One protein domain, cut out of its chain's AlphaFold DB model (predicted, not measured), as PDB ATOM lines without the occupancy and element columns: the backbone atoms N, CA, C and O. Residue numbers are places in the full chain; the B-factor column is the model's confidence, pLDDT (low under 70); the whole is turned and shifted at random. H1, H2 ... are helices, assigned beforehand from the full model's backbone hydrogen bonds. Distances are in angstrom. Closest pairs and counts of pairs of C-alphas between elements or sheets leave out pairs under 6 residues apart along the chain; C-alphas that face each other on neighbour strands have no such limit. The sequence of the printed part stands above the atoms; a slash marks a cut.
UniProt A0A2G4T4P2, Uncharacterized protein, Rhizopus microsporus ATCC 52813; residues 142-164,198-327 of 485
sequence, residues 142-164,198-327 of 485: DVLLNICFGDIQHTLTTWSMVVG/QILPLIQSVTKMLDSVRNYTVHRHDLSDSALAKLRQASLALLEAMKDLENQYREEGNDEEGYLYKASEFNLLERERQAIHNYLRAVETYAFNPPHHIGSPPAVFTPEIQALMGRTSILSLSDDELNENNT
ATOM      1  N   ASP A 142     -26.545 -46.988  33.866       82.31
ATOM      2  CA  ASP A 142     -27.857 -46.602  33.324       82.31
ATOM      3  C   ASP A 142     -28.162 -45.116  33.588       82.31
ATOM      4  O   ASP A 142     -28.713 -44.422  32.728       82.31
ATOM      5  N   VAL A 143     -27.762 -44.585  34.747       85.31
ATOM      6  CA  VAL A 143     -27.890 -43.150  35.063       85.31
ATOM      7  C   VAL A 143     -26.963 -42.327  34.168       85.31
ATOM      8  O   VAL A 143     -27.410 -41.367  33.538       85.31
ATOM      9  N   LEU A 144     -25.703 -42.746  34.024       86.69
ATOM     10  CA  LEU A 144     -24.731 -42.117  33.127       86.69
ATOM     11  C   LEU A 144     -25.194 -42.135  31.662       86.69
ATOM     12  O   LEU A 144     -25.040 -41.133  30.965       86.69
ATOM     13  N   LEU A 145     -25.812 -43.228  31.197       87.88
ATOM     14  CA  LEU A 145     -26.381 -43.315  29.848       87.88
ATOM     15  C   LEU A 145     -27.535 -42.317  29.641       87.88
ATOM     16  O   LEU A 145     -27.598 -41.651  28.608       87.88
ATOM     17  N   ASN A 146     -28.417 -42.167  30.633       87.12
ATOM     18  CA  ASN A 146     -29.501 -41.182  30.585       87.12
ATOM     19  C   ASN A 146     -28.974 -39.736  30.567       87.12
ATOM     20  O   ASN A 146     -29.490 -38.914  29.809       87.12
ATOM     21  N   ILE A 147     -27.919 -39.433  31.334       88.25
ATOM     22  CA  ILE A 147     -27.240 -38.124  31.300       88.25
ATOM     23  C   ILE A 147     -26.643 -37.869  29.905       88.25
ATOM     24  O   ILE A 147     -26.883 -36.807  29.330       88.25
ATOM     25  N   CYS A 148     -25.966 -38.861  29.310       89.75
ATOM     26  CA  CYS A 148     -25.453 -38.760  27.938       89.75
ATOM     27  C   CYS A 148     -26.564 -38.433  26.933       89.75
ATOM     28  O   CYS A 148     -26.401 -37.541  26.102       89.75
ATOM     29  N   PHE A 149     -27.708 -39.125  26.995       89.44
ATOM     30  CA  PHE A 149     -28.828 -38.833  26.098       89.44
ATOM     31  C   PHE A 149     -29.389 -37.420  26.305       89.44
ATOM     32  O   PHE A 149     -29.658 -36.742  25.313       89.44
ATOM     33  N   GLY A 150     -29.496 -36.947  27.551       89.19
ATOM     34  CA  GLY A 150     -29.919 -35.579  27.864       89.19
ATOM     35  C   GLY A 150     -28.987 -34.510  27.280       89.19
ATOM     36  O   GLY A 150     -29.453 -33.586  26.612       89.19
ATOM     37  N   ASP A 151     -27.670 -34.659  27.446       92.06
ATOM     38  CA  ASP A 151     -26.688 -33.712  26.899       92.06
ATOM     39  C   ASP A 151     -26.621 -33.751  25.364       92.06
ATOM     40  O   ASP A 151     -26.476 -32.708  24.718       92.06
ATOM     41  N   ILE A 152     -26.778 -34.931  24.752       91.81
ATOM     42  CA  ILE A 152     -26.865 -35.088  23.292       91.81
ATOM     43  C   ILE A 152     -28.128 -34.397  22.752       91.81
ATOM     44  O   ILE A 152     -28.048 -33.652  21.772       91.81
ATOM     45  N   GLN A 153     -29.283 -34.575  23.407       90.44
ATOM     46  CA  GLN A 153     -30.520 -33.859  23.068       90.44
ATOM     47  C   GLN A 153     -30.354 -32.345  23.211       90.44
ATOM     48  O   GLN A 153     -30.737 -31.602  22.303       90.44
ATOM     49  N   HIS A 154     -29.769 -31.879  24.317       91.06
ATOM     50  CA  HIS A 154     -29.531 -30.460  24.563       91.06
ATOM     51  C   HIS A 154     -28.605 -29.853  23.502       91.06
ATOM     52  O   HIS A 154     -28.937 -28.820  22.923       91.06
ATOM     53  N   THR A 155     -27.501 -30.526  23.172       90.44
ATOM     54  CA  THR A 155     -26.558 -30.098  22.129       90.44
ATOM     55  C   THR A 155     -27.254 -29.997  20.776       90.44
ATOM     56  O   THR A 155     -27.284 -28.926  20.176       90.44
ATOM     57  N   LEU A 156     -27.909 -31.065  20.312       88.12
ATOM     58  CA  LEU A 156     -28.608 -31.039  19.024       88.12
ATOM     59  C   LEU A 156     -29.732 -29.992  18.980       88.12
ATOM     60  O   LEU A 156     -29.950 -29.384  17.934       88.12
ATOM     61  N   THR A 157     -30.417 -29.743  20.100       87.69
ATOM     62  CA  THR A 157     -31.459 -28.709  20.197       87.69
ATOM     63  C   THR A 157     -30.862 -27.311  20.062       87.69
ATOM     64  O   THR A 157     -31.283 -26.568  19.175       87.69
ATOM     65  N   THR A 158     -29.846 -26.973  20.862       86.19
ATOM     66  CA  THR A 158     -29.160 -25.669  20.819       86.19
ATOM     67  C   THR A 158     -28.586 -25.396  19.428       86.19
ATOM     68  O   THR A 158     -28.793 -24.323  18.868       86.19
ATOM     69  N   TRP A 159     -27.963 -26.401  18.806       86.19
ATOM     70  CA  TRP A 159     -27.432 -26.298  17.446       86.19
ATOM     71  C   TRP A 159     -28.528 -26.263  16.364       86.19
ATOM     72  O   TRP A 159     -28.327 -25.669  15.305       86.19
ATOM     73  N   SER A 160     -29.714 -26.841  16.586       78.50
ATOM     74  CA  SER A 160     -30.840 -26.748  15.634       78.50
ATOM     75  C   SER A 160     -31.452 -25.347  15.534       78.50
ATOM     76  O   SER A 160     -32.034 -25.019  14.504       78.50
ATOM     77  N   MET A 161     -31.288 -24.508  16.563       74.69
ATOM     78  CA  MET A 161     -31.808 -23.134  16.585       74.69
ATOM     79  C   MET A 161     -30.932 -22.136  15.807       74.69
ATOM     80  O   MET A 161     -31.376 -21.025  15.529       74.69
ATOM     81  N   VAL A 162     -29.711 -22.525  15.420       71.62
ATOM     82  CA  VAL A 162     -28.748 -21.675  14.694       71.62
ATOM     83  C   VAL A 162     -29.022 -21.702  13.190       71.62
ATOM     84  O   VAL A 162     -28.293 -22.318  12.414       71.62
ATOM     85  N   VAL A 163     -30.117 -21.075  12.774       58.69
ATOM     86  CA  VAL A 163     -30.428 -20.865  11.354       58.69
ATOM     87  C   VAL A 163     -29.987 -19.452  10.976       58.69
ATOM     88  O   VAL A 163     -30.281 -18.502  11.703       58.69
ATOM     89  N   GLY A 164     -29.279 -19.319   9.849       55.25
ATOM     90  CA  GLY A 164     -28.820 -18.027   9.331       55.25
ATOM     91  C   GLY A 164     -29.970 -17.048   9.031       55.25
ATOM     92  O   GLY A 164     -31.149 -17.413   9.124       55.25
ATOM     93  N   GLN A 198     -24.981 -15.926  20.880       70.81
ATOM     94  CA  GLN A 198     -23.716 -16.160  21.585       70.81
ATOM     95  C   GLN A 198     -23.117 -17.524  21.226       70.81
ATOM     96  O   GLN A 198     -23.779 -18.556  21.323       70.81
ATOM     97  N   ILE A 199     -21.829 -17.534  20.880       78.50
ATOM     98  CA  ILE A 199     -21.077 -18.745  20.514       78.50
ATOM     99  C   ILE A 199     -20.707 -19.619  21.729       78.50
ATOM    100  O   ILE A 199     -20.629 -20.843  21.619       78.50
ATOM    101  N   LEU A 200     -20.550 -19.009  22.910       81.81
ATOM    102  CA  LEU A 200     -20.189 -19.703  24.151       81.81
ATOM    103  C   LEU A 200     -21.186 -20.820  24.535       81.81
ATOM    104  O   LEU A 200     -20.723 -21.939  24.753       81.81
ATOM    105  N   PRO A 201     -22.521 -20.606  24.558       85.06
ATOM    106  CA  PRO A 201     -23.498 -21.682  24.750       85.06
ATOM    107  C   PRO A 201     -23.373 -22.866  23.776       85.06
ATOM    108  O   PRO A 201     -23.560 -24.011  24.194       85.06
ATOM    109  N   LEU A 202     -23.031 -22.630  22.500       86.31
ATOM    110  CA  LEU A 202     -22.825 -23.713  21.529       86.31
ATOM    111  C   LEU A 202     -21.631 -24.583  21.912       86.31
ATOM    112  O   LEU A 202     -21.786 -25.799  22.039       86.31
ATOM    113  N   ILE A 203     -20.473 -23.956  22.144       88.38
ATOM    114  CA  ILE A 203     -19.239 -24.650  22.538       88.38
ATOM    115  C   ILE A 203     -19.468 -25.386  23.866       88.38
ATOM    116  O   ILE A 203     -19.183 -26.577  23.959       88.38
ATOM    117  N   GLN A 204     -20.082 -24.725  24.855       89.88
ATOM    118  CA  GLN A 204     -20.411 -25.319  26.155       89.88
ATOM    119  C   GLN A 204     -21.337 -26.539  26.049       89.88
ATOM    120  O   GLN A 204     -21.169 -27.487  26.814       89.88
ATOM    121  N   SER A 205     -22.309 -26.547  25.128       92.31
ATOM    122  CA  SER A 205     -23.146 -27.737  24.910       92.31
ATOM    123  C   SER A 205     -22.321 -28.921  24.388       92.31
ATOM    124  O   SER A 205     -22.405 -30.018  24.939       92.31
ATOM    125  N   VAL A 206     -21.428 -28.680  23.421       92.75
ATOM    126  CA  VAL A 206     -20.557 -29.719  22.850       92.75
ATOM    127  C   VAL A 206     -19.550 -30.244  23.873       92.75
ATOM    128  O   VAL A 206     -19.342 -31.454  23.940       92.75
ATOM    129  N   THR A 207     -18.957 -29.381  24.707       92.69
ATOM    130  CA  THR A 207     -18.040 -29.833  25.766       92.69
ATOM    131  C   THR A 207     -18.766 -30.640  26.840       92.69
ATOM    132  O   THR A 207     -18.256 -31.681  27.238       92.69
ATOM    133  N   LYS A 208     -19.983 -30.246  27.247       93.38
ATOM    134  CA  LYS A 208     -20.802 -31.035  28.190       93.38
ATOM    135  C   LYS A 208     -21.133 -32.425  27.645       93.38
ATOM    136  O   LYS A 208     -20.916 -33.408  28.342       93.38
ATOM    137  N   MET A 209     -21.566 -32.513  26.385       94.25
ATOM    138  CA  MET A 209     -21.802 -33.788  25.695       94.25
ATOM    139  C   MET A 209     -20.537 -34.657  25.617       94.25
ATOM    140  O   MET A 209     -20.607 -35.873  25.792       94.25
ATOM    141  N   LEU A 210     -19.375 -34.053  25.352       93.00
ATOM    142  CA  LEU A 210     -18.095 -34.765  25.358       93.00
ATOM    143  C   LEU A 210     -17.747 -35.293  26.754       93.00
ATOM    144  O   LEU A 210     -17.300 -36.433  26.866       93.00
ATOM    145  N   ASP A 211     -17.971 -34.503  27.806       91.06
ATOM    146  CA  ASP A 211     -17.677 -34.892  29.184       91.06
ATOM    147  C   ASP A 211     -18.634 -35.968  29.719       91.06
ATOM    148  O   ASP A 211     -18.164 -36.899  30.373       91.06
ATOM    149  N   SER A 212     -19.935 -35.937  29.404       91.25
ATOM    150  CA  SER A 212     -20.854 -37.010  29.817       91.25
ATOM    151  C   SER A 212     -20.588 -38.324  29.085       91.25
ATOM    152  O   SER A 212     -20.467 -39.362  29.742       91.25
ATOM    153  N   VAL A 213     -20.369 -38.299  27.763       90.94
ATOM    154  CA  VAL A 213     -19.958 -39.504  27.016       90.94
ATOM    155  C   VAL A 213     -18.605 -40.021  27.512       90.94
ATOM    156  O   VAL A 213     -18.430 -41.230  27.687       90.94
ATOM    157  N   ARG A 214     -17.648 -39.132  27.806       90.56
ATOM    158  CA  ARG A 214     -16.380 -39.510  28.441       90.56
ATOM    159  C   ARG A 214     -16.630 -40.198  29.780       90.56
ATOM    160  O   ARG A 214     -16.084 -41.279  29.976       90.56
ATOM    161  N   ASN A 215     -17.458 -39.628  30.655       90.38
ATOM    162  CA  ASN A 215     -17.759 -40.197  31.967       90.38
ATOM    163  C   ASN A 215     -18.344 -41.616  31.836       90.38
ATOM    164  O   ASN A 215     -17.790 -42.573  32.377       90.38
ATOM    165  N   TYR A 216     -19.364 -41.782  30.989       88.94
ATOM    166  CA  TYR A 216     -19.939 -43.088  30.656       88.94
ATOM    167  C   TYR A 216     -18.883 -44.089  30.149       88.94
ATOM    168  O   TYR A 216     -18.810 -45.215  30.639       88.94
ATOM    169  N   THR A 217     -18.007 -43.693  29.217       87.31
ATOM    170  CA  THR A 217     -16.960 -44.594  28.688       87.31
ATOM    171  C   THR A 217     -15.841 -44.920  29.682       87.31
ATOM    172  O   THR A 217     -15.223 -45.973  29.556       87.31
ATOM    173  N   VAL A 218     -15.577 -44.064  30.678       88.25
ATOM    174  CA  VAL A 218     -14.587 -44.320  31.742       88.25
ATOM    175  C   VAL A 218     -15.099 -45.376  32.724       88.25
ATOM    176  O   VAL A 218     -14.346 -46.278  33.096       88.25
ATOM    177  N   HIS A 219     -16.382 -45.309  33.087       85.44
ATOM    178  CA  HIS A 219     -17.033 -46.304  33.946       85.44
ATOM    179  C   HIS A 219     -17.394 -47.607  33.208       85.44
ATOM    180  O   HIS A 219     -17.709 -48.614  33.843       85.44
ATOM    181  N   ARG A 220     -17.300 -47.637  31.870       83.31
ATOM    182  CA  ARG A 220     -17.621 -48.811  31.053       83.31
ATOM    183  C   ARG A 220     -16.387 -49.629  30.649       83.31
ATOM    184  O   ARG A 220     -15.809 -49.443  29.579       83.31
ATOM    185  N   HIS A 221     -16.033 -50.609  31.476       78.19
ATOM    186  CA  HIS A 221     -14.827 -51.432  31.299       78.19
ATOM    187  C   HIS A 221     -14.893 -52.505  30.188       78.19
ATOM    188  O   HIS A 221     -13.861 -53.079  29.850       78.19
ATOM    189  N   ASP A 222     -16.061 -52.762  29.586       80.62
ATOM    190  CA  ASP A 222     -16.230 -53.791  28.538       80.62
ATOM    191  C   ASP A 222     -15.782 -53.353  27.127       80.62
ATOM    192  O   ASP A 222     -15.856 -54.132  26.171       80.62
ATOM    193  N   LEU A 223     -15.368 -52.093  26.948       82.62
ATOM    194  CA  LEU A 223     -14.967 -51.570  25.640       82.62
ATOM    195  C   LEU A 223     -13.571 -52.056  25.237       82.62
ATOM    196  O   LEU A 223     -12.606 -51.938  25.986       82.62
ATOM    197  N   SER A 224     -13.435 -52.507  23.988       85.38
ATOM    198  CA  SER A 224     -12.118 -52.802  23.409       85.38
ATOM    199  C   SER A 224     -11.258 -51.540  23.252       85.38
ATOM    200  O   SER A 224     -11.767 -50.475  22.891       85.38
ATOM    201  N   ASP A 225      -9.935 -51.675  23.384       85.94
ATOM    202  CA  ASP A 225      -8.984 -50.574  23.156       85.94
ATOM    203  C   ASP A 225      -9.128 -49.927  21.768       85.94
ATOM    204  O   ASP A 225      -8.938 -48.723  21.614       85.94
ATOM    205  N   SER A 226      -9.523 -50.708  20.755       89.19
ATOM    206  CA  SER A 226      -9.804 -50.214  19.400       89.19
ATOM    207  C   SER A 226     -11.051 -49.321  19.351       89.19
ATOM    208  O   SER A 226     -11.044 -48.287  18.682       89.19
ATOM    209  N   ALA A 227     -12.105 -49.667  20.098       85.81
ATOM    210  CA  ALA A 227     -13.293 -48.823  20.244       85.81
ATOM    211  C   ALA A 227     -12.950 -47.515  20.977       85.81
ATOM    212  O   ALA A 227     -13.268 -46.434  20.481       85.81
ATOM    213  N   LEU A 228     -12.206 -47.593  22.088       88.00
ATOM    214  CA  LEU A 228     -11.733 -46.415  22.826       88.00
ATOM    215  C   LEU A 228     -10.814 -45.521  21.977       88.00
ATOM    216  O   LEU A 228     -10.928 -44.299  22.032       88.00
ATOM    217  N   ALA A 229      -9.927 -46.097  21.162       90.38
ATOM    218  CA  ALA A 229      -9.075 -45.342  20.244       90.38
ATOM    219  C   ALA A 229      -9.893 -44.588  19.180       90.38
ATOM    220  O   ALA A 229      -9.637 -43.410  18.937       90.38
ATOM    221  N   LYS A 230     -10.915 -45.225  18.596       90.44
ATOM    222  CA  LYS A 230     -11.811 -44.583  17.617       90.44
ATOM    223  C   LYS A 230     -12.686 -43.494  18.237       90.44
ATOM    224  O   LYS A 230     -12.863 -42.448  17.620       90.44
ATOM    225  N   LEU A 231     -13.185 -43.699  19.458       90.81
ATOM    226  CA  LEU A 231     -13.914 -42.667  20.205       90.81
ATOM    227  C   LEU A 231     -13.020 -41.455  20.499       90.81
ATOM    228  O   LEU A 231     -13.443 -40.327  20.260       90.81
ATOM    229  N   ARG A 232     -11.763 -41.678  20.915       91.25
ATOM    230  CA  ARG A 232     -10.763 -40.610  21.103       91.25
ATOM    231  C   ARG A 232     -10.448 -39.874  19.798       91.25
ATOM    232  O   ARG A 232     -10.364 -38.650  19.799       91.25
ATOM    233  N   GLN A 233     -10.310 -40.591  18.682       94.44
ATOM    234  CA  GLN A 233     -10.101 -39.981  17.365       94.44
ATOM    235  C   GLN A 233     -11.292 -39.095  16.963       94.44
ATOM    236  O   GLN A 233     -11.095 -37.971  16.511       94.44
ATOM    237  N   ALA A 234     -12.523 -39.569  17.180       92.56
ATOM    238  CA  ALA A 234     -13.733 -38.806  16.891       92.56
ATOM    239  C   ALA A 234     -13.895 -37.580  17.811       92.56
ATOM    240  O   ALA A 234     -14.276 -36.514  17.332       92.56
ATOM    241  N   SER A 235     -13.574 -37.690  19.109       93.81
ATOM    242  CA  SER A 235     -13.620 -36.543  20.026       93.81
ATOM    243  C   SER A 235     -12.558 -35.493  19.699       93.81
ATOM    244  O   SER A 235     -12.839 -34.305  19.805       93.81
ATOM    245  N   LEU A 236     -11.358 -35.908  19.273       93.88
ATOM    246  CA  LEU A 236     -10.311 -34.979  18.838       93.88
ATOM    247  C   LEU A 236     -10.728 -34.213  17.578       93.88
ATOM    248  O   LEU A 236     -10.600 -32.995  17.565       93.88
ATOM    249  N   ALA A 237     -11.299 -34.888  16.576       92.44
ATOM    250  CA  ALA A 237     -11.800 -34.234  15.364       92.44
ATOM    251  C   ALA A 237     -12.953 -33.247  15.650       92.44
ATOM    252  O   ALA A 237     -13.035 -32.185  15.034       92.44
ATOM    253  N   LEU A 238     -13.831 -33.564  16.610       93.19
ATOM    254  CA  LEU A 238     -14.879 -32.640  17.052       93.19
ATOM    255  C   LEU A 238     -14.298 -31.426  17.794       93.19
ATOM    256  O   LEU A 238     -14.688 -30.297  17.513       93.19
ATOM    257  N   LEU A 239     -13.345 -31.638  18.706       92.94
ATOM    258  CA  LEU A 239     -12.666 -30.552  19.423       92.94
ATOM    259  C   LEU A 239     -11.839 -29.657  18.490       92.94
ATOM    260  O   LEU A 239     -11.805 -28.449  18.699       92.94
ATOM    261  N   GLU A 240     -11.220 -30.216  17.451       92.75
ATOM    262  CA  GLU A 240     -10.539 -29.460  16.395       92.75
ATOM    263  C   GLU A 240     -11.528 -28.553  15.649       92.75
ATOM    264  O   GLU A 240     -11.318 -27.343  15.587       92.75
ATOM    265  N   ALA A 241     -12.677 -29.090  15.219       89.38
ATOM    266  CA  ALA A 241     -13.730 -28.289  14.594       89.38
ATOM    267  C   ALA A 241     -14.261 -27.171  15.516       89.38
ATOM    268  O   ALA A 241     -14.423 -26.038  15.059       89.38
ATOM    269  N   MET A 242     -14.484 -27.454  16.809       90.12
ATOM    270  CA  MET A 242     -14.908 -26.443  17.793       90.12
ATOM    271  C   MET A 242     -13.840 -25.372  18.039       90.12
ATOM    272  O   MET A 242     -14.177 -24.197  18.129       90.12
ATOM    273  N   LYS A 243     -12.562 -25.758  18.122       88.69
ATOM    274  CA  LYS A 243     -11.424 -24.844  18.300       88.69
ATOM    275  C   LYS A 243     -11.269 -23.911  17.100       88.69
ATOM    276  O   LYS A 243     -11.033 -22.721  17.276       88.69
ATOM    277  N   ASP A 244     -11.386 -24.436  15.885       86.56
ATOM    278  CA  ASP A 244     -11.349 -23.625  14.667       86.56
ATOM    279  C   ASP A 244     -12.498 -22.610  14.642       86.56
ATOM    280  O   ASP A 244     -12.274 -21.448  14.313       86.56
ATOM    281  N   LEU A 245     -13.704 -23.034  15.038       85.06
ATOM    282  CA  LEU A 245     -14.856 -22.150  15.199       85.06
ATOM    283  C   LEU A 245     -14.587 -21.088  16.283       85.06
ATOM    284  O   LEU A 245     -14.801 -19.908  16.032       85.06
ATOM    285  N   GLU A 246     -14.044 -21.450  17.446       85.31
ATOM    286  CA  GLU A 246     -13.682 -20.475  18.485       85.31
ATOM    287  C   GLU A 246     -12.671 -19.437  17.964       85.31
ATOM    288  O   GLU A 246     -12.879 -18.239  18.132       85.31
ATOM    289  N   ASN A 247     -11.616 -19.881  17.271       83.38
ATOM    290  CA  ASN A 247     -10.584 -19.000  16.717       83.38
ATOM    291  C   ASN A 247     -11.111 -18.075  15.609       83.38
ATOM    292  O   ASN A 247     -10.650 -16.945  15.505       83.38
ATOM    293  N   GLN A 248     -12.059 -18.531  14.783       78.19
ATOM    294  CA  GLN A 248     -12.639 -17.726  13.697       78.19
ATOM    295  C   GLN A 248     -13.516 -16.570  14.197       78.19
ATOM    296  O   GLN A 248     -13.642 -15.565  13.501       78.19
ATOM    297  N   TYR A 249     -14.129 -16.710  15.378       74.06
ATOM    298  CA  TYR A 249     -15.055 -15.718  15.940       74.06
ATOM    299  C   TYR A 249     -14.538 -15.036  17.218       74.06
ATOM    300  O   TYR A 249     -15.259 -14.222  17.796       74.06
ATOM    301  N   ARG A 250     -13.310 -15.325  17.666       76.06
ATOM    302  CA  ARG A 250     -12.622 -14.575  18.726       76.06
ATOM    303  C   ARG A 250     -12.093 -13.255  18.158       76.06
ATOM    304  O   ARG A 250     -11.410 -13.252  17.139       76.06
ATOM    305  N   GLU A 251     -12.369 -12.143  18.830       68.81
ATOM    306  CA  GLU A 251     -11.770 -10.850  18.483       68.81
ATOM    307  C   GLU A 251     -10.389 -10.710  19.144       68.81
ATOM    308  O   GLU A 251     -10.218 -11.036  20.320       68.81
ATOM    309  N   GLU A 252      -9.394 -10.204  18.407       57.72
ATOM    310  CA  GLU A 252      -8.054  -9.887  18.934       57.72
ATOM    311  C   GLU A 252      -8.064  -8.566  19.737       57.72
ATOM    312  O   GLU A 252      -7.352  -7.610  19.431       57.72
ATOM    313  N   GLY A 253      -8.905  -8.506  20.773       54.88
ATOM    314  CA  GLY A 253      -8.897  -7.445  21.781       54.88
ATOM    315  C   GLY A 253      -7.845  -7.729  22.853       54.88
ATOM    316  O   GLY A 253      -7.946  -8.720  23.576       54.88
ATOM    317  N   ASN A 254      -6.826  -6.873  22.965       53.16
ATOM    318  CA  ASN A 254      -5.772  -6.991  23.980       53.16
ATOM    319  C   ASN A 254      -6.213  -6.348  25.310       53.16
ATOM    320  O   ASN A 254      -5.608  -5.378  25.766       53.16
ATOM    321  N   ASP A 255      -7.261  -6.899  25.917       46.94
ATOM    322  CA  ASP A 255      -7.776  -6.461  27.214       46.94
ATOM    323  C   ASP A 255      -7.589  -7.576  28.255       46.94
ATOM    324  O   ASP A 255      -7.922  -8.738  28.021       46.94
ATOM    325  N   GLU A 256      -7.053  -7.233  29.430       56.38
ATOM    326  CA  GLU A 256      -6.653  -8.191  30.480       56.38
ATOM    327  C   GLU A 256      -7.847  -8.869  31.206       56.38
ATOM    328  O   GLU A 256      -7.656  -9.573  32.198       56.38
ATOM    329  N   GLU A 257      -9.078  -8.691  30.708       54.31
ATOM    330  CA  GLU A 257     -10.343  -9.089  31.349       54.31
ATOM    331  C   GLU A 257     -11.241 -10.026  30.502       54.31
ATOM    332  O   GLU A 257     -12.433 -10.170  30.780       54.31
ATOM    333  N   GLY A 258     -10.681 -10.757  29.527       58.50
ATOM    334  CA  GLY A 258     -11.291 -12.000  29.021       58.50
ATOM    335  C   GLY A 258     -11.398 -12.148  27.500       58.50
ATOM    336  O   GLY A 258     -10.726 -11.470  26.733       58.50
ATOM    337  N   TYR A 259     -12.229 -13.099  27.059       61.06
ATOM    338  CA  TYR A 259     -12.401 -13.431  25.639       61.06
ATOM    339  C   TYR A 259     -13.614 -12.715  25.038       61.06
ATOM    340  O   TYR A 259     -14.756 -13.012  25.402       61.06
ATOM    341  N   LEU A 260     -13.359 -11.811  24.091       63.56
ATOM    342  CA  LEU A 260     -14.382 -11.120  23.309       63.56
ATOM    343  C   LEU A 260     -14.695 -11.903  22.020       63.56
ATOM    344  O   LEU A 260     -13.796 -12.454  21.380       63.56
ATOM    345  N   TYR A 261     -15.976 -11.969  21.649       69.19
ATOM    346  CA  TYR A 261     -16.462 -12.744  20.503       69.19
ATOM    347  C   TYR A 261     -17.253 -11.864  19.538       69.19
ATOM    348  O   TYR A 261     -18.138 -11.119  19.964       69.19
ATOM    349  N   LYS A 262     -16.981 -12.010  18.236       65.38
ATOM    350  CA  LYS A 262     -17.632 -11.250  17.168       65.38
ATOM    351  C   LYS A 262     -19.130 -11.558  17.115       65.38
ATOM    352  O   LYS A 262     -19.542 -12.719  17.073       65.38
ATOM    353  N   ALA A 263     -19.950 -10.514  17.061       57.06
ATOM    354  CA  ALA A 263     -21.401 -10.650  16.991       57.06
ATOM    355  C   ALA A 263     -21.922 -10.888  15.556       57.06
ATOM    356  O   ALA A 263     -21.521 -10.220  14.604       57.06
ATOM    357  N   SER A 264     -22.921 -11.770  15.452       54.19
ATOM    358  CA  SER A 264     -24.024 -11.691  14.472       54.19
ATOM    359  C   SER A 264     -23.776 -12.034  12.988       54.19
ATOM    360  O   SER A 264     -24.657 -11.774  12.171       54.19
ATOM    361  N   GLU A 265     -22.679 -12.711  12.629       52.84
ATOM    362  CA  GLU A 265     -22.460 -13.266  11.270       52.84
ATOM    363  C   GLU A 265     -22.202 -14.785  11.288       52.84
ATOM    364  O   GLU A 265     -21.199 -15.277  10.774       52.84
ATOM    365  N   PHE A 266     -23.113 -15.555  11.892       59.38
ATOM    366  CA  PHE A 266     -23.049 -17.018  11.846       59.38
ATOM    367  C   PHE A 266     -23.646 -17.548  10.535       59.38
ATOM    368  O   PHE A 266     -24.846 -17.415  10.279       59.38
ATOM    369  N   ASN A 267     -22.798 -18.183   9.725       59.34
ATOM    370  CA  ASN A 267     -23.216 -19.031   8.604       59.34
ATOM    371  C   ASN A 267     -23.946 -20.291   9.125       59.34
ATOM    372  O   ASN A 267     -24.065 -20.480  10.334       59.34
ATOM    373  N   LEU A 268     -24.406 -21.194   8.248       63.72
ATOM    374  CA  LEU A 268     -25.158 -22.402   8.650       63.72
ATOM    375  C   LEU A 268     -24.404 -23.361   9.604       63.72
ATOM    376  O   LEU A 268     -25.033 -24.269  10.145       63.72
ATOM    377  N   LEU A 269     -23.103 -23.151   9.859       75.75
ATOM    378  CA  LEU A 269     -22.221 -23.990  10.693       75.75
ATOM    379  C   LEU A 269     -22.175 -25.459  10.227       75.75
ATOM    380  O   LEU A 269     -22.158 -26.392  11.029       75.75
ATOM    381  N   GLU A 270     -22.208 -25.667   8.910       77.88
ATOM    382  CA  GLU A 270     -22.304 -26.980   8.256       77.88
ATOM    383  C   GLU A 270     -21.136 -27.895   8.649       77.88
ATOM    384  O   GLU A 270     -21.341 -29.021   9.099       77.88
ATOM    385  N   ARG A 271     -19.899 -27.386   8.582       83.06
ATOM    386  CA  ARG A 271     -18.685 -28.131   8.952       83.06
ATOM    387  C   ARG A 271     -18.755 -28.643  10.394       83.06
ATOM    388  O   ARG A 271     -18.396 -29.785  10.679       83.06
ATOM    389  N   GLU A 272     -19.234 -27.806  11.306       88.19
ATOM    390  CA  GLU A 272     -19.318 -28.100  12.731       88.19
ATOM    391  C   GLU A 272     -20.493 -29.033  13.062       88.19
ATOM    392  O   GLU A 272     -20.321 -29.977  13.837       88.19
ATOM    393  N   ARG A 273     -21.653 -28.860  12.411       87.38
ATOM    394  CA  ARG A 273     -22.773 -29.821  12.455       87.38
ATOM    395  C   ARG A 273     -22.330 -31.203  11.977       87.38
ATOM    396  O   ARG A 273     -22.582 -32.199  12.659       87.38
ATOM    397  N   GLN A 274     -21.618 -31.266  10.854       87.56
ATOM    398  CA  GLN A 274     -21.097 -32.510  10.299       87.56
ATOM    399  C   GLN A 274     -20.069 -33.172  11.233       87.56
ATOM    400  O   GLN A 274     -20.079 -34.396  11.387       87.56
ATOM    401  N   ALA A 275     -19.223 -32.387  11.912       89.25
ATOM    402  CA  ALA A 275     -18.310 -32.890  12.939       89.25
ATOM    403  C   ALA A 275     -19.067 -33.505  14.133       89.25
ATOM    404  O   ALA A 275     -18.755 -34.628  14.541       89.25
ATOM    405  N   ILE A 276     -20.113 -32.833  14.638       90.69
ATOM    406  CA  ILE A 276     -20.987 -33.358  15.705       90.69
ATOM    407  C   ILE A 276     -21.641 -34.676  15.265       90.69
ATOM    408  O   ILE A 276     -21.677 -35.639  16.028       90.69
ATOM    409  N   HIS A 277     -22.112 -34.775  14.021       89.62
ATOM    410  CA  HIS A 277     -22.764 -35.988  13.507       89.62
ATOM    411  C   HIS A 277     -21.804 -37.155  13.310       89.62
ATOM    412  O   HIS A 277     -22.145 -38.300  13.617       89.62
ATOM    413  N   ASN A 278     -20.594 -36.877  12.829       89.94
ATOM    414  CA  ASN A 278     -19.539 -37.877  12.717       89.94
ATOM    415  C   ASN A 278     -19.129 -38.408  14.101       89.94
ATOM    416  O   ASN A 278     -18.942 -39.617  14.251       89.94
ATOM    417  N   TYR A 279     -19.077 -37.538  15.116       93.06
ATOM    418  CA  TYR A 279     -18.876 -37.938  16.507       93.06
ATOM    419  C   TYR A 279     -20.030 -38.801  17.037       93.06
ATOM    420  O   TYR A 279     -19.785 -39.920  17.484       93.06
ATOM    421  N   LEU A 280     -21.287 -38.359  16.918       90.88
ATOM    422  CA  LEU A 280     -22.452 -39.116  17.404       90.88
ATOM    423  C   LEU A 280     -22.565 -40.512  16.768       90.88
ATOM    424  O   LEU A 280     -22.848 -41.481  17.471       90.88
ATOM    425  N   ARG A 281     -22.255 -40.650  15.471       89.44
ATOM    426  CA  ARG A 281     -22.192 -41.958  14.794       89.44
ATOM    427  C   ARG A 281     -21.110 -42.867  15.395       89.44
ATOM    428  O   ARG A 281     -21.317 -44.075  15.515       89.44
ATOM    429  N   ALA A 282     -19.963 -42.307  15.785       88.56
ATOM    430  CA  ALA A 282     -18.911 -43.053  16.471       88.56
ATOM    431  C   ALA A 282     -19.335 -43.464  17.894       88.56
ATOM    432  O   ALA A 282     -19.069 -44.596  18.289       88.56
ATOM    433  N   VAL A 283     -20.042 -42.599  18.631       89.38
ATOM    434  CA  VAL A 283     -20.608 -42.911  19.959       89.38
ATOM    435  C   VAL A 283     -21.620 -44.060  19.872       89.38
ATOM    436  O   VAL A 283     -21.482 -45.046  20.591       89.38
ATOM    437  N   GLU A 284     -22.569 -44.016  18.937       87.56
ATOM    438  CA  GLU A 284     -23.543 -45.103  18.739       87.56
ATOM    439  C   GLU A 284     -22.862 -46.441  18.398       87.56
ATOM    440  O   GLU A 284     -23.186 -47.482  18.970       87.56
ATOM    441  N   THR A 285     -21.860 -46.405  17.513       87.00
ATOM    442  CA  THR A 285     -21.170 -47.610  17.020       87.00
ATOM    443  C   THR A 285     -20.196 -48.217  18.035       87.00
ATOM    444  O   THR A 285     -20.015 -49.433  18.036       87.00
ATOM    445  N   TYR A 286     -19.527 -47.395  18.854       85.38
ATOM    446  CA  TYR A 286     -18.390 -47.828  19.683       85.38
ATOM    447  C   TYR A 286     -18.569 -47.612  21.190       85.38
ATOM    448  O   TYR A 286     -17.867 -48.267  21.959       85.38
ATOM    449  N   ALA A 287     -19.464 -46.717  21.624       81.94
ATOM    450  CA  ALA A 287     -19.755 -46.484  23.042       81.94
ATOM    451  C   ALA A 287     -21.041 -47.181  23.506       81.94
ATOM    452  O   ALA A 287     -21.054 -47.726  24.607       81.94
ATOM    453  N   PHE A 288     -22.101 -47.204  22.688       83.12
ATOM    454  CA  PHE A 288     -23.411 -47.746  23.086       83.12
ATOM    455  C   PHE A 288     -23.692 -49.177  22.595       83.12
ATOM    456  O   PHE A 288     -24.452 -49.904  23.235       83.12
ATOM    457  N   ASN A 289     -23.059 -49.618  21.505       79.62
ATOM    458  CA  ASN A 289     -23.215 -50.961  20.940       79.62
ATOM    459  C   ASN A 289     -21.879 -51.743  21.025       79.62
ATOM    460  O   ASN A 289     -20.864 -51.207  20.582       79.62
ATOM    461  N   PRO A 290     -21.816 -52.980  21.572       73.56
ATOM    462  CA  PRO A 290     -22.887 -53.747  22.229       73.56
ATOM    463  C   PRO A 290     -23.433 -53.039  23.478       73.56
ATOM    464  O   PRO A 290     -22.721 -52.204  24.037       73.56
ATOM    465  N   PRO A 291     -24.649 -53.361  23.956       72.81
ATOM    466  CA  PRO A 291     -25.172 -52.802  25.202       72.81
ATOM    467  C   PRO A 291     -24.374 -53.288  26.424       72.81
ATOM    468  O   PRO A 291     -23.660 -54.291  26.354       72.81
ATOM    469  N   HIS A 292     -24.470 -52.570  27.544       67.25
ATOM    470  CA  HIS A 292     -23.669 -52.815  28.752       67.25
ATOM    471  C   HIS A 292     -24.188 -53.925  29.669       67.25
ATOM    472  O   HIS A 292     -23.435 -54.389  30.518       67.25
ATOM    473  N   HIS A 293     -25.425 -54.399  29.501       66.69
ATOM    474  CA  HIS A 293     -25.903 -55.587  30.208       66.69
ATOM    475  C   HIS A 293     -26.350 -56.680  29.230       66.69
ATOM    476  O   HIS A 293     -26.900 -56.428  28.158       66.69
ATOM    477  N   ILE A 294     -26.099 -57.942  29.585       59.06
ATOM    478  CA  ILE A 294     -26.389 -59.057  28.683       59.06
ATOM    479  C   ILE A 294     -27.911 -59.212  28.510       59.06
ATOM    480  O   ILE A 294     -28.640 -59.496  29.460       59.06
ATOM    481  N   GLY A 295     -28.400 -58.990  27.287       55.44
ATOM    482  CA  GLY A 295     -29.825 -59.081  26.951       55.44
ATOM    483  C   GLY A 295     -30.624 -57.770  26.967       55.44
ATOM    484  O   GLY A 295     -31.846 -57.847  26.848       55.44
ATOM    485  N   SER A 296     -29.998 -56.589  27.068       58.88
ATOM    486  CA  SER A 296     -30.672 -55.336  26.674       58.88
ATOM    487  C   SER A 296     -31.075 -55.378  25.191       58.88
ATOM    488  O   SER A 296     -30.379 -56.019  24.391       58.88
ATOM    489  N   PRO A 297     -32.111 -54.633  24.759       60.16
ATOM    490  CA  PRO A 297     -32.143 -54.154  23.379       60.16
ATOM    491  C   PRO A 297     -30.878 -53.315  23.093       60.16
ATOM    492  O   PRO A 297     -30.328 -52.720  24.023       60.16
ATOM    493  N   PRO A 298     -30.396 -53.240  21.839       61.34
ATOM    494  CA  PRO A 298     -29.287 -52.350  21.503       61.34
ATOM    495  C   PRO A 298     -29.620 -50.916  21.934       61.34
ATOM    496  O   PRO A 298     -30.735 -50.445  21.695       61.34
ATOM    497  N   ALA A 299     -28.661 -50.234  22.565       66.38
ATOM    498  CA  ALA A 299     -28.805 -48.855  23.025       66.38
ATOM    499  C   ALA A 299     -28.735 -47.884  21.830       66.38
ATOM    500  O   ALA A 299     -27.733 -47.216  21.586       66.38
ATOM    501  N   VAL A 300     -29.810 -47.874  21.047       73.44
ATOM    502  CA  VAL A 300     -30.039 -46.964  19.922       73.44
ATOM    503  C   VAL A 300     -30.492 -45.608  20.465       73.44
ATOM    504  O   VAL A 300     -31.195 -45.541  21.476       73.44
ATOM    505  N   PHE A 301     -30.127 -44.524  19.779       79.94
ATOM    506  CA  PHE A 301     -30.625 -43.185  20.096       79.94
ATOM    507  C   PHE A 301     -32.159 -43.122  20.179       79.94
ATOM    508  O   PHE A 301     -32.867 -43.738  19.379       79.94
ATOM    509  N   THR A 302     -32.683 -42.320  21.113       79.81
ATOM    510  CA  THR A 302     -34.130 -42.084  21.231       79.81
ATOM    511  C   THR A 302     -34.695 -41.501  19.924       79.81
ATOM    512  O   THR A 302     -33.980 -40.790  19.208       79.81
ATOM    513  N   PRO A 303     -35.979 -41.743  19.586       74.94
ATOM    514  CA  PRO A 303     -36.574 -41.221  18.348       74.94
ATOM    515  C   PRO A 303     -36.515 -39.686  18.259       74.94
ATOM    516  O   PRO A 303     -36.452 -39.127  17.166       74.94
ATOM    517  N   GLU A 304     -36.474 -38.999  19.402       76.56
ATOM    518  CA  GLU A 304     -36.266 -37.553  19.501       76.56
ATOM    519  C   GLU A 304     -34.848 -37.142  19.079       76.56
ATOM    520  O   GLU A 304     -34.698 -36.226  18.270       76.56
ATOM    521  N   ILE A 305     -33.810 -37.846  19.557       80.75
ATOM    522  CA  ILE A 305     -32.421 -37.624  19.119       80.75
ATOM    523  C   ILE A 305     -32.303 -37.890  17.618       80.75
ATOM    524  O   ILE A 305     -31.760 -37.058  16.898       80.75
ATOM    525  N   GLN A 306     -32.869 -38.993  17.118       81.12
ATOM    526  CA  GLN A 306     -32.844 -39.316  15.687       81.12
ATOM    527  C   GLN A 306     -33.538 -38.238  14.834       81.12
ATOM    528  O   GLN A 306     -33.022 -37.853  13.782       81.12
ATOM    529  N   ALA A 307     -34.666 -37.689  15.297       75.50
ATOM    530  CA  ALA A 307     -35.346 -36.579  14.628       75.50
ATOM    531  C   ALA A 307     -34.520 -35.278  14.653       75.50
ATOM    532  O   ALA A 307     -34.468 -34.561  13.651       75.50
ATOM    533  N   LEU A 308     -33.845 -34.972  15.768       77.81
ATOM    534  CA  LEU A 308     -32.959 -33.809  15.891       77.81
ATOM    535  C   LEU A 308     -31.684 -33.953  15.044       77.81
ATOM    536  O   LEU A 308     -31.278 -32.983  14.402       77.81
ATOM    537  N   MET A 309     -31.099 -35.152  14.959       76.00
ATOM    538  CA  MET A 309     -30.025 -35.475  14.012       76.00
ATOM    539  C   MET A 309     -30.504 -35.292  12.567       76.00
ATOM    540  O   MET A 309     -29.823 -34.652  11.778       76.00
ATOM    541  N   GLY A 310     -31.713 -35.747  12.223       75.25
ATOM    542  CA  GLY A 310     -32.308 -35.494  10.906       75.25
ATOM    543  C   GLY A 310     -32.415 -33.999  10.575       75.25
ATOM    544  O   GLY A 310     -31.941 -33.565   9.528       75.25
ATOM    545  N   ARG A 311     -32.968 -33.190  11.490       74.81
ATOM    546  CA  ARG A 311     -33.095 -31.728  11.317       74.81
ATOM    547  C   ARG A 311     -31.744 -31.033  11.167       74.81
ATOM    548  O   ARG A 311     -31.562 -30.237  10.256       74.81
ATOM    549  N   THR A 312     -30.794 -31.343  12.047       72.81
ATOM    550  CA  THR A 312     -29.454 -30.736  12.015       72.81
ATOM    551  C   THR A 312     -28.602 -31.224  10.839       72.81
ATOM    552  O   THR A 312     -27.679 -30.516  10.461       72.81
ATOM    553  N   SER A 313     -28.933 -32.371  10.230       70.69
ATOM    554  CA  SER A 313     -28.261 -32.901   9.033       70.69
ATOM    555  C   SER A 313     -28.727 -32.177   7.776       70.69
ATOM    556  O   SER A 313     -27.901 -31.853   6.937       70.69
ATOM    557  N   ILE A 314     -30.023 -31.862   7.670       63.94
ATOM    558  CA  ILE A 314     -30.564 -31.057   6.562       63.94
ATOM    559  C   ILE A 314     -29.944 -29.649   6.568       63.94
ATOM    560  O   ILE A 314     -29.616 -29.125   5.514       63.94
ATOM    561  N   LEU A 315     -29.705 -29.078   7.755       60.19
ATOM    562  CA  LEU A 315     -28.992 -27.802   7.945       60.19
ATOM    563  C   LEU A 315     -27.464 -27.891   7.733       60.19
ATOM    564  O   LEU A 315     -26.761 -26.929   8.023       60.19
ATOM    565  N   SER A 316     -26.950 -29.050   7.311       56.06
ATOM    566  CA  SER A 316     -25.526 -29.314   7.073       56.06
ATOM    567  C   SER A 316     -25.214 -29.664   5.612       56.06
ATOM    568  O   SER A 316     -24.058 -29.946   5.310       56.06
ATOM    569  N   LEU A 317     -26.228 -29.702   4.740       55.16
ATOM    570  CA  LEU A 317     -26.078 -29.952   3.307       55.16
ATOM    571  C   LEU A 317     -25.964 -28.610   2.581       55.16
ATOM    572  O   LEU A 317     -26.840 -27.759   2.736       55.16
ATOM    573  N   SER A 318     -24.923 -28.452   1.769       49.44
ATOM    574  CA  SER A 318     -24.778 -27.304   0.872       49.44
ATOM    575  C   SER A 318     -25.791 -27.371  -0.279       49.44
ATOM    576  O   SER A 318     -26.257 -28.454  -0.642       49.44
ATOM    577  N   ASP A 319     -26.114 -26.230  -0.901       47.38
ATOM    578  CA  ASP A 319     -27.075 -26.169  -2.021       47.38
ATOM    579  C   ASP A 319     -26.687 -27.075  -3.214       47.38
ATOM    580  O   ASP A 319     -27.561 -27.594  -3.914       47.38
ATOM    581  N   ASP A 320     -25.390 -27.337  -3.411       41.78
ATOM    582  CA  ASP A 320     -24.899 -28.285  -4.419       41.78
ATOM    583  C   ASP A 320     -25.127 -29.752  -3.999       41.78
ATOM    584  O   ASP A 320     -25.599 -30.565  -4.800       41.78
ATOM    585  N   GLU A 321     -24.894 -30.102  -2.727       44.88
ATOM    586  CA  GLU A 321     -25.201 -31.440  -2.200       44.88
ATOM    587  C   GLU A 321     -26.709 -31.715  -2.113       44.88
ATOM    588  O   GLU A 321     -27.120 -32.878  -2.184       44.88
ATOM    589  N   LEU A 322     -27.552 -30.681  -2.002       46.09
ATOM    590  CA  LEU A 322     -29.007 -30.821  -2.098       46.09
ATOM    591  C   LEU A 322     -29.445 -31.328  -3.482       46.09
ATOM    592  O   LEU A 322     -30.423 -32.069  -3.557       46.09
ATOM    593  N   ASN A 323     -28.718 -31.019  -4.563       42.78
ATOM    594  CA  ASN A 323     -29.053 -31.513  -5.903       42.78
ATOM    595  C   ASN A 323     -28.688 -32.990  -6.116       42.78
ATOM    596  O   ASN A 323     -29.493 -33.725  -6.691       42.78
ATOM    597  N   GLU A 324     -27.546 -33.470  -5.613       41.56
ATOM    598  CA  GLU A 324     -27.208 -34.902  -5.718       41.56
ATOM    599  C   GLU A 324     -27.994 -35.760  -4.707       41.56
ATOM    600  O   GLU A 324     -28.549 -36.808  -5.065       41.56
ATOM    601  N   ASN A 325     -28.151 -35.297  -3.458       36.72
ATOM    602  CA  ASN A 325     -28.895 -36.025  -2.420       36.72
ATOM    603  C   ASN A 325     -30.427 -35.963  -2.582       36.72
ATOM    604  O   ASN A 325     -31.130 -36.805  -2.005       36.72
ATOM    605  N   ASN A 326     -30.961 -35.060  -3.418       35.41
ATOM    606  CA  ASN A 326     -32.380 -35.044  -3.806       35.41
ATOM    607  C   ASN A 326     -32.843 -36.378  -4.424       35.41
ATOM    608  O   ASN A 326     -34.026 -36.709  -4.361       35.41
ATOM    609  N   THR A 327     -31.921 -37.189  -4.954       42.06
ATOM    610  CA  THR A 327     -32.232 -38.533  -5.469       42.06
ATOM    611  C   THR A 327     -32.458 -39.592  -4.382       42.06
ATOM    612  O   THR A 327     -32.970 -40.665  -4.694       42.06
TER     613      THR A 327
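What this domain is: This is residues 142 to 164 and 198 to 327 of the 485 residues of an uncharacterized protein of Rhizopus microsporus ATCC 52813 (UniProt A0A2G4T4P2). Five helices, H1 to H5, form an up-and-down bundle, each running against the one before; short H6 lies apart beyond H5. The printed part has 153 residues with six named helices, H1 to H6 in that order along the chain, and no named strand; the named helices hold 103 of these residues, the class is all helix, and the whole is compact, with a radius of gyration of the C-alphas of 17.0 A and spans of 54 by 48 by 25 A.

How they stand to each other: H1, residues 142 to 160, touches H2, residues 199 to 219; closest C-alphas Thr 155 and Ser 205, 5.0 A. H3, residues 225 to 249, makes hairpins with H2, only just touching with 3 pairs within 8 A, closest C-alphas Ile 203 and Met 242, 6.7 A, and with H4, residues 270 to 288, closest C-alphas Ala 227 and Tyr 286, 5.2 A. H5, residues 303 to 314, touches H1; closest C-alphas Ser 160 and Thr 312, 5.6 A. H6, residues 319 to 325, has 1 of 3 O i to N i+4 pairs within hydrogen-bond range, and 1 of 4 O i to N i+3.

Where its parts are: H1 begins at C-alpha 142 (-27.857, -46.602, 33.324); H3 spans 36.1 A; H6 ends at C-alpha 325 (-28.895, -36.025, -2.420).

The domain as a whole: Residues 165 to 197 are not printed; C-alphas 164 and 198 are 13.4 A apart. Links H3 to H4 and H4 to H5 are long. pLDDT is under 70 for 42 residues, among them 314 to 327.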